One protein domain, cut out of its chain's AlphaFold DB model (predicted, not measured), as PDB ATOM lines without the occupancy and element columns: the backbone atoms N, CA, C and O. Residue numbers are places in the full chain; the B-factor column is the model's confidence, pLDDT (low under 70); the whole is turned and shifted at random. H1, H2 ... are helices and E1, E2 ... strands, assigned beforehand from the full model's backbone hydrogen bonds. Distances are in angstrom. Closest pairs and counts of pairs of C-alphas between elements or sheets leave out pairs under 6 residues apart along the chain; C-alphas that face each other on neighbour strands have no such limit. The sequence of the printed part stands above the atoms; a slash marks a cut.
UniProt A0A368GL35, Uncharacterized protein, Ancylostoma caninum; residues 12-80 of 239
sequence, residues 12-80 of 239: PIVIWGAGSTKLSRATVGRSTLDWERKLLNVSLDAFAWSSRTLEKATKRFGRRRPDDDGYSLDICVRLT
ATOM      1  N   PRO A  12     227.400 212.699 213.527       75.00
ATOM      2  CA  PRO A  12     226.316 212.152 214.312       75.00
ATOM      3  C   PRO A  12     226.772 211.933 215.748       75.00
ATOM      4  O   PRO A  12     227.922 211.591 216.041       75.00
ATOM      5  N   ILE A  13     225.841 212.144 216.661       77.38
ATOM      6  CA  ILE A  13     226.058 211.989 218.087       77.38
ATOM      7  C   ILE A  13     224.836 211.350 218.733       77.38
ATOM      8  O   ILE A  13     223.706 211.420 218.234       77.38
ATOM      9  N   VAL A  14     225.074 210.740 219.887       77.69
ATOM     10  CA  VAL A  14     224.013 210.288 220.781       77.69
ATOM     11  C   VAL A  14     224.046 211.156 222.029       77.69
ATOM     12  O   VAL A  14     225.084 211.276 222.677       77.69
ATOM     13  N   ILE A  15     222.903 211.751 222.354       79.25
ATOM     14  CA  ILE A  15     222.691 212.592 223.526       79.25
ATOM     15  C   ILE A  15     221.886 211.801 224.551       79.25
ATOM     16  O   ILE A  15     220.836 211.226 224.243       79.25
ATOM     17  N   TRP A  16     222.360 211.829 225.788       77.38
ATOM     18  CA  TRP A  16     221.653 211.314 226.944       77.38
ATOM     19  C   TRP A  16     221.463 212.433 227.965       77.38
ATOM     20  O   TRP A  16     222.435 212.995 228.454       77.38
ATOM     21  N   GLY A  17     220.212 212.782 228.267       75.62
ATOM     22  CA  GLY A  17     219.907 213.742 229.327       75.62
ATOM     23  C   GLY A  17     219.976 213.086 230.700       75.62
ATOM     24  O   GLY A  17     219.399 212.013 230.888       75.62
ATOM     25  N   ALA A  18     220.631 213.737 231.661       73.38
ATOM     26  CA  ALA A  18     220.679 213.270 233.041       73.38
ATOM     27  C   ALA A  18     219.252 213.089 233.595       73.38
ATOM     28  O   ALA A  18     218.405 213.976 233.483       73.38
ATOM     29  N   GLY A  19     218.962 211.906 234.143       67.88
ATOM     30  CA  GLY A  19     217.629 211.530 234.637       67.88
ATOM     31  C   GLY A  19     216.656 210.993 233.575       67.88
ATOM     32  O   GLY A  19     215.629 210.412 233.929       67.88
ATOM     33  N   SER A  20     216.969 211.108 232.280       71.69
ATOM     34  CA  SER A  20     216.181 210.491 231.207       71.69
ATOM     35  C   SER A  20     216.530 209.010 231.052       71.69
ATOM     36  O   SER A  20     217.696 208.641 231.049       71.69
ATOM     37  N   THR A  21     215.541 208.145 230.820       68.38
ATOM     38  CA  THR A  21     215.783 206.749 230.400       68.38
ATOM     39  C   THR A  21     215.903 206.597 228.881       68.38
ATOM     40  O   THR A  21     216.122 205.499 228.376       68.38
ATOM     41  N   LYS A  22     215.733 207.695 228.132       64.62
ATOM     42  CA  LYS A  22     215.706 207.704 226.667       64.62
ATOM     43  C   LYS A  22     216.905 208.449 226.095       64.62
ATOM     44  O   LYS A  22     217.223 209.556 226.534       64.62
ATOM     45  N   LEU A  23     217.508 207.843 225.078       73.19
ATOM     46  CA  LEU A  23     218.567 208.423 224.256       73.19
ATOM     47  C   LEU A  23     217.963 209.193 223.079       73.19
ATOM     48  O   LEU A  23     216.913 208.818 222.555       73.19
ATOM     49  N   SER A  24     218.645 210.249 222.644       68.50
ATOM     50  CA  SER A  24     218.283 211.023 221.452       68.50
ATOM     51  C   SER A  24     219.457 211.074 220.480       68.50
ATOM     52  O   SER A  24     220.608 211.126 220.904       68.50
ATOM     53  N   ARG A  25     219.186 211.054 219.172       72.38
ATOM     54  CA  ARG A  25     220.219 211.265 218.145       72.38
ATOM     55  C   ARG A  25     220.228 212.719 217.694       72.38
ATOM     56  O   ARG A  25     219.165 213.329 217.595       72.38
ATOM     57  N   ALA A  26     221.407 213.241 217.403       76.88
ATOM     58  CA  ALA A  26     221.599 214.592 216.888       76.88
ATOM     59  C   ALA A  26     222.848 214.638 216.000       76.88
ATOM     60  O   ALA A  26     223.576 213.648 215.892       76.88
ATOM     61  N   THR A  27     223.098 215.789 215.392       80.19
ATOM     62  CA  THR A  27     224.339 216.103 214.682       80.19
ATOM     63  C   THR A  27     224.998 217.325 215.289       80.19
ATOM     64  O   THR A  27     224.329 218.207 215.819       80.19
ATOM     65  N   VAL A  28     226.320 217.406 215.199       78.44
ATOM     66  CA  VAL A  28     227.040 218.639 215.531       78.44
ATOM     67  C   VAL A  28     226.738 219.683 214.453       78.44
ATOM     68  O   VAL A  28     227.032 219.462 213.282       78.44
ATOM     69  N   GLY A  29     226.157 220.815 214.831       78.94
ATOM     70  CA  GLY A  29     225.909 221.932 213.918       78.94
ATOM     71  C   GLY A  29     227.153 222.798 213.751       78.94
ATOM     72  O   GLY A  29     227.698 222.944 212.656       78.94
ATOM     73  N   ARG A  30     227.647 223.352 214.865       79.44
ATOM     74  CA  ARG A  30     228.830 224.227 214.898       79.44
ATOM     75  C   ARG A  30     229.639 223.999 216.169       79.44
ATOM     76  O   ARG A  30     229.060 223.874 217.242       79.44
ATOM     77  N   SER A  31     230.962 224.026 216.055       82.06
ATOM     78  CA  SER A  31     231.899 224.062 217.181       82.06
ATOM     79  C   SER A  31     232.721 225.349 217.119       82.06
ATOM     80  O   SER A  31     233.330 225.644 216.089       82.06
ATOM     81  N   THR A  32     232.758 226.114 218.204       80.25
ATOM     82  CA  THR A  32     233.607 227.306 218.340       80.25
ATOM     83  C   THR A  32     234.381 227.227 219.640       80.25
ATOM     84  O   THR A  32     233.795 226.945 220.685       80.25
ATOM     85  N   LEU A  33     235.677 227.501 219.570       79.25
ATOM     86  CA  LEU A  33     236.574 227.463 220.712       79.25
ATOM     87  C   LEU A  33     236.897 228.886 221.164       79.25
ATOM     88  O   LEU A  33     237.349 229.708 220.368       79.25
ATOM     89  N   ASP A  34     236.654 229.159 222.439       79.25
ATOM     90  CA  ASP A  34     237.073 230.381 223.113       79.25
ATOM     91  C   ASP A  34     238.350 230.075 223.903       79.25
ATOM     92  O   ASP A  34     238.313 229.495 224.993       79.25
ATOM     93  N   TRP A  35     239.493 230.429 223.314       78.25
ATOM     94  CA  TRP A  35     240.813 230.171 223.889       78.25
ATOM     95  C   TRP A  35     241.074 230.963 225.172       78.25
ATOM     96  O   TRP A  35     241.730 230.448 226.077       78.25
ATOM     97  N   GLU A  36     240.551 232.186 225.273       79.38
ATOM     98  CA  GLU A  36     240.750 233.040 226.449       79.38
ATOM     99  C   GLU A  36     240.039 232.459 227.668       79.38
ATOM    100  O   GLU A  36     240.578 232.453 228.776       79.38
ATOM    101  N   ARG A  37     238.840 231.910 227.451       79.75
ATOM    102  CA  ARG A  37     238.033 231.304 228.516       79.75
ATOM    103  C   ARG A  37     238.261 229.807 228.678       79.75
ATOM    104  O   ARG A  37     237.748 229.231 229.633       79.75
ATOM    105  N   LYS A  38     239.030 229.183 227.775       82.44
ATOM    106  CA  LYS A  38     239.209 227.724 227.682       82.44
ATOM    107  C   LYS A  38     237.862 226.992 227.608       82.44
ATOM    108  O   LYS A  38     237.656 225.981 228.277       82.44
ATOM    109  N   LEU A  39     236.928 227.538 226.825       81.94
ATOM    110  CA  LEU A  39     235.572 227.008 226.672       81.94
ATOM    111  C   LEU A  39     235.329 226.541 225.241       81.94
ATOM    112  O   LEU A  39     235.510 227.298 224.287       81.94
ATOM    113  N   LEU A  40     234.833 225.313 225.102       81.31
ATOM    114  CA  LEU A  40     234.334 224.788 223.839       81.31
ATOM    115  C   LEU A  40     232.814 224.968 223.778       81.31
ATOM    116  O   LEU A  40     232.069 224.351 224.538       81.31
ATOM    117  N   ASN A  41     232.352 225.790 222.840       83.31
ATOM    118  CA  ASN A  41     230.933 225.981 222.567       83.31
ATOM    119  C   ASN A  41     230.522 225.103 221.384       83.31
ATOM    120  O   ASN A  41     230.994 225.300 220.262       83.31
ATOM    121  N   VAL A  42     229.619 224.154 221.624       85.12
ATOM    122  CA  VAL A  42     229.105 223.246 220.592       85.12
ATOM    123  C   VAL A  42     227.596 223.412 220.467       85.12
ATOM    124  O   VAL A  42     226.861 223.297 221.445       85.12
ATOM    125  N   SER A  43     227.132 223.667 219.248       88.12
ATOM    126  CA  SER A  43     225.715 223.656 218.877       88.12
ATOM    127  C   SER A  43     225.351 222.287 218.317       88.12
ATOM    128  O   SER A  43     226.063 221.768 217.454       88.12
ATOM    129  N   LEU A  44     224.259 221.705 218.811       84.75
ATOM    130  CA  LEU A  44     223.790 220.373 218.439       84.75
ATOM    131  C   LEU A  44     222.398 220.471 217.819       84.75
ATOM    132  O   LEU A  44     221.484 221.009 218.440       84.75
ATOM    133  N   ASP A  45     222.239 219.887 216.638       83.75
ATOM    134  CA  ASP A  45     220.988 219.881 215.892       83.75
ATOM    135  C   ASP A  45     220.307 218.522 216.061       83.75
ATOM    136  O   ASP A  45     220.810 217.484 215.621       83.75
ATOM    137  N   ALA A  46     219.160 218.505 216.738       74.56
ATOM    138  CA  ALA A  46     218.343 217.303 216.820       74.56
ATOM    139  C   ALA A  46     217.668 217.034 215.469       74.56
ATOM    140  O   ALA A  46     217.173 217.951 214.813       74.56
ATOM    141  N   PHE A  47     217.575 215.765 215.073       69.81
ATOM    142  CA  PHE A  47     216.768 215.391 213.917       69.81
ATOM    143  C   PHE A  47     215.283 215.664 214.186       69.81
ATOM    144  O   PHE A  47     214.819 215.565 215.324       69.81
ATOM    145  N   ALA A  48     214.506 215.925 213.132       68.75
ATOM    146  CA  ALA A  48     213.067 216.190 213.247       68.75
ATOM    147  C   ALA A  48     212.311 215.102 214.038       68.75
ATOM    148  O   ALA A  48     211.395 215.402 214.799       68.75
ATOM    149  N   TRP A  49     212.739 213.842 213.915       58.19
ATOM    150  CA  TRP A  49     212.155 212.695 214.612       58.19
ATOM    151  C   TRP A  49     212.701 212.474 216.037       58.19
ATOM    152  O   TRP A  49     212.071 211.773 216.828       58.19
ATOM    153  N   SER A  50     213.851 213.057 216.402       65.69
ATOM    154  CA  SER A  50     214.464 212.917 217.736       65.69
ATOM    155  C   SER A  50     214.267 214.143 218.638       65.69
ATOM    156  O   SER A  50     214.385 214.029 219.862       65.69
ATOM    157  N   SER A  51     213.904 215.292 218.059       73.50
ATOM    158  CA  SER A  51     213.682 216.571 218.745       73.50
ATOM    159  C   SER A  51     212.680 216.461 219.897       73.50
ATOM    160  O   SER A  51     212.950 216.927 221.002       73.50
ATOM    161  N   ARG A  52     211.568 215.744 219.691       74.62
ATOM    162  CA  ARG A  52     210.497 215.582 220.690       74.62
ATOM    163  C   ARG A  52     210.959 214.849 221.953       74.62
ATOM    164  O   ARG A  52     210.422 215.085 223.035       74.62
ATOM    165  N   THR A  53     211.928 213.940 221.835       72.44
ATOM    166  CA  THR A  53     212.492 213.220 222.990       72.44
ATOM    167  C   THR A  53     213.363 214.151 223.825       72.44
ATOM    168  O   THR A  53     213.221 214.177 225.049       72.44
ATOM    169  N   LEU A  54     214.196 214.956 223.162       77.69
ATOM    170  CA  LEU A  54     215.015 215.990 223.792       77.69
ATOM    171  C   LEU A  54     214.156 217.070 224.445       77.69
ATOM    172  O   LEU A  54     214.352 217.365 225.614       77.69
ATOM    173  N   GLU A  55     213.139 217.580 223.753       84.50
ATOM    174  CA  GLU A  55     212.230 218.595 224.291       84.50
ATOM    175  C   GLU A  55     211.525 218.108 225.567       84.50
ATOM    176  O   GLU A  55     211.468 218.820 226.572       84.50
ATOM    177  N   LYS A  56     211.036 216.859 225.569       81.69
ATOM    178  CA  LYS A  56     210.426 216.243 226.756       81.69
ATOM    179  C   LYS A  56     211.428 216.068 227.897       81.69
ATOM    180  O   LYS A  56     211.061 216.296 229.048       81.69
ATOM    181  N   ALA A  57     212.661 215.659 227.599       77.12
ATOM    182  CA  ALA A  57     213.710 215.528 228.607       77.12
ATOM    183  C   ALA A  57     214.079 216.896 229.203       77.12
ATOM    184  O   ALA A  57     214.144 217.029 230.421       77.12
ATOM    185  N   THR A  58     214.211 217.924 228.367       86.06
ATOM    186  CA  THR A  58     214.509 219.300 228.777       86.06
ATOM    187  C   THR A  58     213.397 219.895 229.636       86.06
ATOM    188  O   THR A  58     213.680 220.460 230.685       86.06
ATOM    189  N   LYS A  59     212.124 219.708 229.269       86.25
ATOM    190  CA  LYS A  59     210.989 220.181 230.082       86.25
ATOM    191  C   LYS A  59     210.886 219.476 231.437       86.25
ATOM    192  O   LYS A  59     210.406 220.072 232.393       86.25
ATOM    193  N   ARG A  60     211.289 218.203 231.515       82.00
ATOM    194  CA  ARG A  60     211.124 217.373 232.719       82.00
ATOM    195  C   ARG A  60     212.311 217.438 233.680       82.00
ATOM    196  O   ARG A  60     212.101 217.400 234.885       82.00
ATOM    197  N   PHE A  61     213.529 217.476 233.150       83.06
ATOM    198  CA  PHE A  61     214.771 217.388 233.925       83.06
ATOM    199  C   PHE A  61     215.636 218.647 233.805       83.06
ATOM    200  O   PHE A  61     216.629 218.782 234.516       83.06
ATOM    201  N   GLY A  62     215.282 219.567 232.906       85.81
ATOM    202  CA  GLY A  62     216.002 220.818 232.727       85.81
ATOM    203  C   GLY A  62     215.694 221.826 233.830       85.81
ATOM    204  O   GLY A  62     214.589 221.897 234.370       85.81
ATOM    205  N   ARG A  63     216.690 222.649 234.136       90.38
ATOM    206  CA  ARG A  63     216.592 223.804 235.027       90.38
ATOM    207  C   ARG A  63     216.287 225.036 234.190       90.38
ATOM    208  O   ARG A  63     217.029 225.329 233.254       90.38
ATOM    209  N   ARG A  64     215.218 225.765 234.511       85.88
ATOM    210  CA  ARG A  64     214.903 227.025 233.825       85.88
ATOM    211  C   ARG A  64     216.041 228.021 234.052       85.88
ATOM    212  O   ARG A  64     216.525 228.145 235.180       85.88
ATOM    213  N   ARG A  65     216.494 228.688 232.991       84.19
ATOM    214  CA  ARG A  65     217.471 229.770 233.131       84.19
ATOM    215  C   ARG A  65     216.766 231.010 233.697       84.19
ATOM    216  O   ARG A  65     215.617 231.253 233.352       84.19
ATOM    217  N   PRO A  66     217.413 231.766 234.596       75.81
ATOM    218  CA  PRO A  66     216.823 232.979 235.157       75.81
ATOM    219  C   PRO A  66     216.792 234.147 234.157       75.81
ATOM    220  O   PRO A  66     215.903 234.984 234.247       75.81
ATOM    221  N   ASP A  67     217.719 234.169 233.193       80.44
ATOM    222  CA  ASP A  67     217.929 235.303 232.279       80.44
ATOM    223  C   ASP A  67     217.251 235.145 230.902       80.44
ATOM    224  O   ASP A  67     217.304 236.057 230.082       80.44
ATOM    225  N   ASP A  68     216.635 233.992 230.624       80.12
ATOM    226  CA  ASP A  68     215.987 233.667 229.343       80.12
ATOM    227  C   ASP A  68     214.868 232.630 229.564       80.12
ATOM    228  O   ASP A  68     214.903 231.880 230.541       80.12
ATOM    229  N   ASP A  69     213.912 232.509 228.638       78.81
ATOM    230  CA  ASP A  69     212.863 231.470 228.671       78.81
ATOM    231  C   ASP A  69     213.392 230.067 228.283       78.81
ATOM    232  O   ASP A  69     212.644 229.117 228.040       78.81
ATOM    233  N   GLY A  70     214.716 229.928 228.234       83.00
ATOM    234  CA  GLY A  70     215.429 228.691 227.967       83.00
ATOM    235  C   GLY A  70     215.574 227.776 229.187       83.00
ATOM    236  O   GLY A  70     215.440 228.158 230.352       83.00
ATOM    237  N   TYR A  71     215.935 226.527 228.906       86.12
ATOM    238  CA  TYR A  71     216.218 225.501 229.906       86.12
ATOM    239  C   TYR A  71     217.661 225.006 229.755       86.12
ATOM    240  O   TYR A  71     218.142 224.781 228.647       86.12
ATOM    241  N   SER A  72     218.340 224.793 230.878       88.12
ATOM    242  CA  SER A  72     219.635 224.116 230.963       88.12
ATOM    243  C   SER A  72     219.422 222.660 231.353       88.12
ATOM    244  O   SER A  72     218.817 222.388 232.389       88.12
ATOM    245  N   LEU A  73     219.952 221.722 230.577       86.31
ATOM    246  CA  LEU A  73     219.917 220.296 230.890       86.31
ATOM    247  C   LEU A  73     221.346 219.761 230.947       86.31
ATOM    248  O   LEU A  73     222.122 220.002 230.025       86.31
ATOM    249  N   ASP A  74     221.672 219.010 231.998       85.56
ATOM    250  CA  ASP A  74     222.935 218.279 232.045       85.56
ATOM    251  C   ASP A  74     222.833 217.072 231.113       85.56
ATOM    252  O   ASP A  74     221.905 216.261 231.215       85.56
ATOM    253  N   ILE A  75     223.769 216.971 230.175       82.44
ATOM    254  CA  ILE A  75     223.770 215.933 229.148       82.44
ATOM    255  C   ILE A  75     225.110 215.206 229.111       82.44
ATOM    256  O   ILE A  75     226.170 215.800 229.299       82.44
ATOM    257  N   CYS A  76     225.059 213.920 228.795       76.88
ATOM    258  CA  CYS A  76     226.203 213.157 228.326       76.88
ATOM    259  C   CYS A  76     226.101 213.021 226.807       76.88
ATOM    260  O   CYS A  76     225.045 212.669 226.274       76.88
ATOM    261  N   VAL A  77     227.205 213.274 226.109       78.19
ATOM    262  CA  VAL A  77     227.269 213.152 224.652       78.19
ATOM    263  C   VAL A  77     228.282 212.084 224.289       78.19
ATOM    264  O   VAL A  77     229.436 212.142 224.705       78.19
ATOM    265  N   ARG A  78     227.850 211.115 223.483       79.19
ATOM    266  CA  ARG A  78     228.742 210.151 222.846       79.19
ATOM    267  C   ARG A  78     228.906 210.528 221.384       79.19
ATOM    268  O   ARG A  78     227.947 210.452 220.610       79.19
ATOM    269  N   LEU A  79     230.128 210.889 221.011       73.31
ATOM    270  CA  LEU A  79     230.522 211.032 219.616       73.31
ATOM    271  C   LEU A  79     230.462 209.651 218.955       73.31
ATOM    272  O   LEU A  79     231.105 208.709 219.426       73.31
ATOM    273  N   THR A  80     229.674 209.492 217.891       67.00
ATOM    274  CA  THR A  80     229.734 208.248 217.111       67.00
ATOM    275  C   THR A  80     230.969 208.273 216.221       67.00
ATOM    276  O   THR A  80     231.625 209.315 216.099       67.00
TER     277      THR A  80
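Overview. This is residues 12 to 80 of the 239 residues of an uncharacterized protein of Ancylostoma caninum (UniProt A0A368GL35). A strongly twisted sheet of four antiparallel strands, curled like part of a barrel, has helix H1 over one face; the E2-E3 hairpin reaches away as an arm, its tip, residues 34 to 39, sticking out. The 69 printed residues hold E1, E2, E3, H1, E4 in turn; sheet order is E3 E2 E1 E4, class mixed. It is only just compact, close to loose: radius of gyration of the C-alphas 12.7 A, spans 36 by 33 by 20 A.

Arrangement. E1, residues 12 to 17, and E2, residues 23 to 34, form a hairpin; N 13 and O 26 are 2.8 A apart. E2 bends by 69 degrees at residue 27. E3, residues 39 to 46, forms a hairpin with E2, N 41 and O 32 2.8 A apart; E1 E2 E3 are a meander, each strand the antiparallel neighbour of the one before. H1, residues 51 to 61, is on the sheet, height 9.2 A, making two layers, helix on one face; its closest C-alphas to E1 are Ala 57 and Gly 17, 6.5 A. Its O i to N i+4 pairs are all within hydrogen-bond range. E4, residues 75 to 79, is antiparallel to E1; N 14 and O 78 are 3.0 A apart.

Along the chain. E1 begins at C-alpha 12 (226.316, 212.152, 214.312); E4 ends at C-alpha 79 (230.522, 211.032, 219.616). Lengths are E1 16.4 A, E2 28.7 A, E3 22.1 A, H1 15.2 A, E4 12.7 A.

Size, cuts and confidence. The C-alphas farthest apart, Glu 36 and Trp 49, span 37.0 A. The printed part has no cut; the H1 to E4 link is long. pLDDT is under 70 at residues 19, 21 to 22, 24, 47 to 50 and 80.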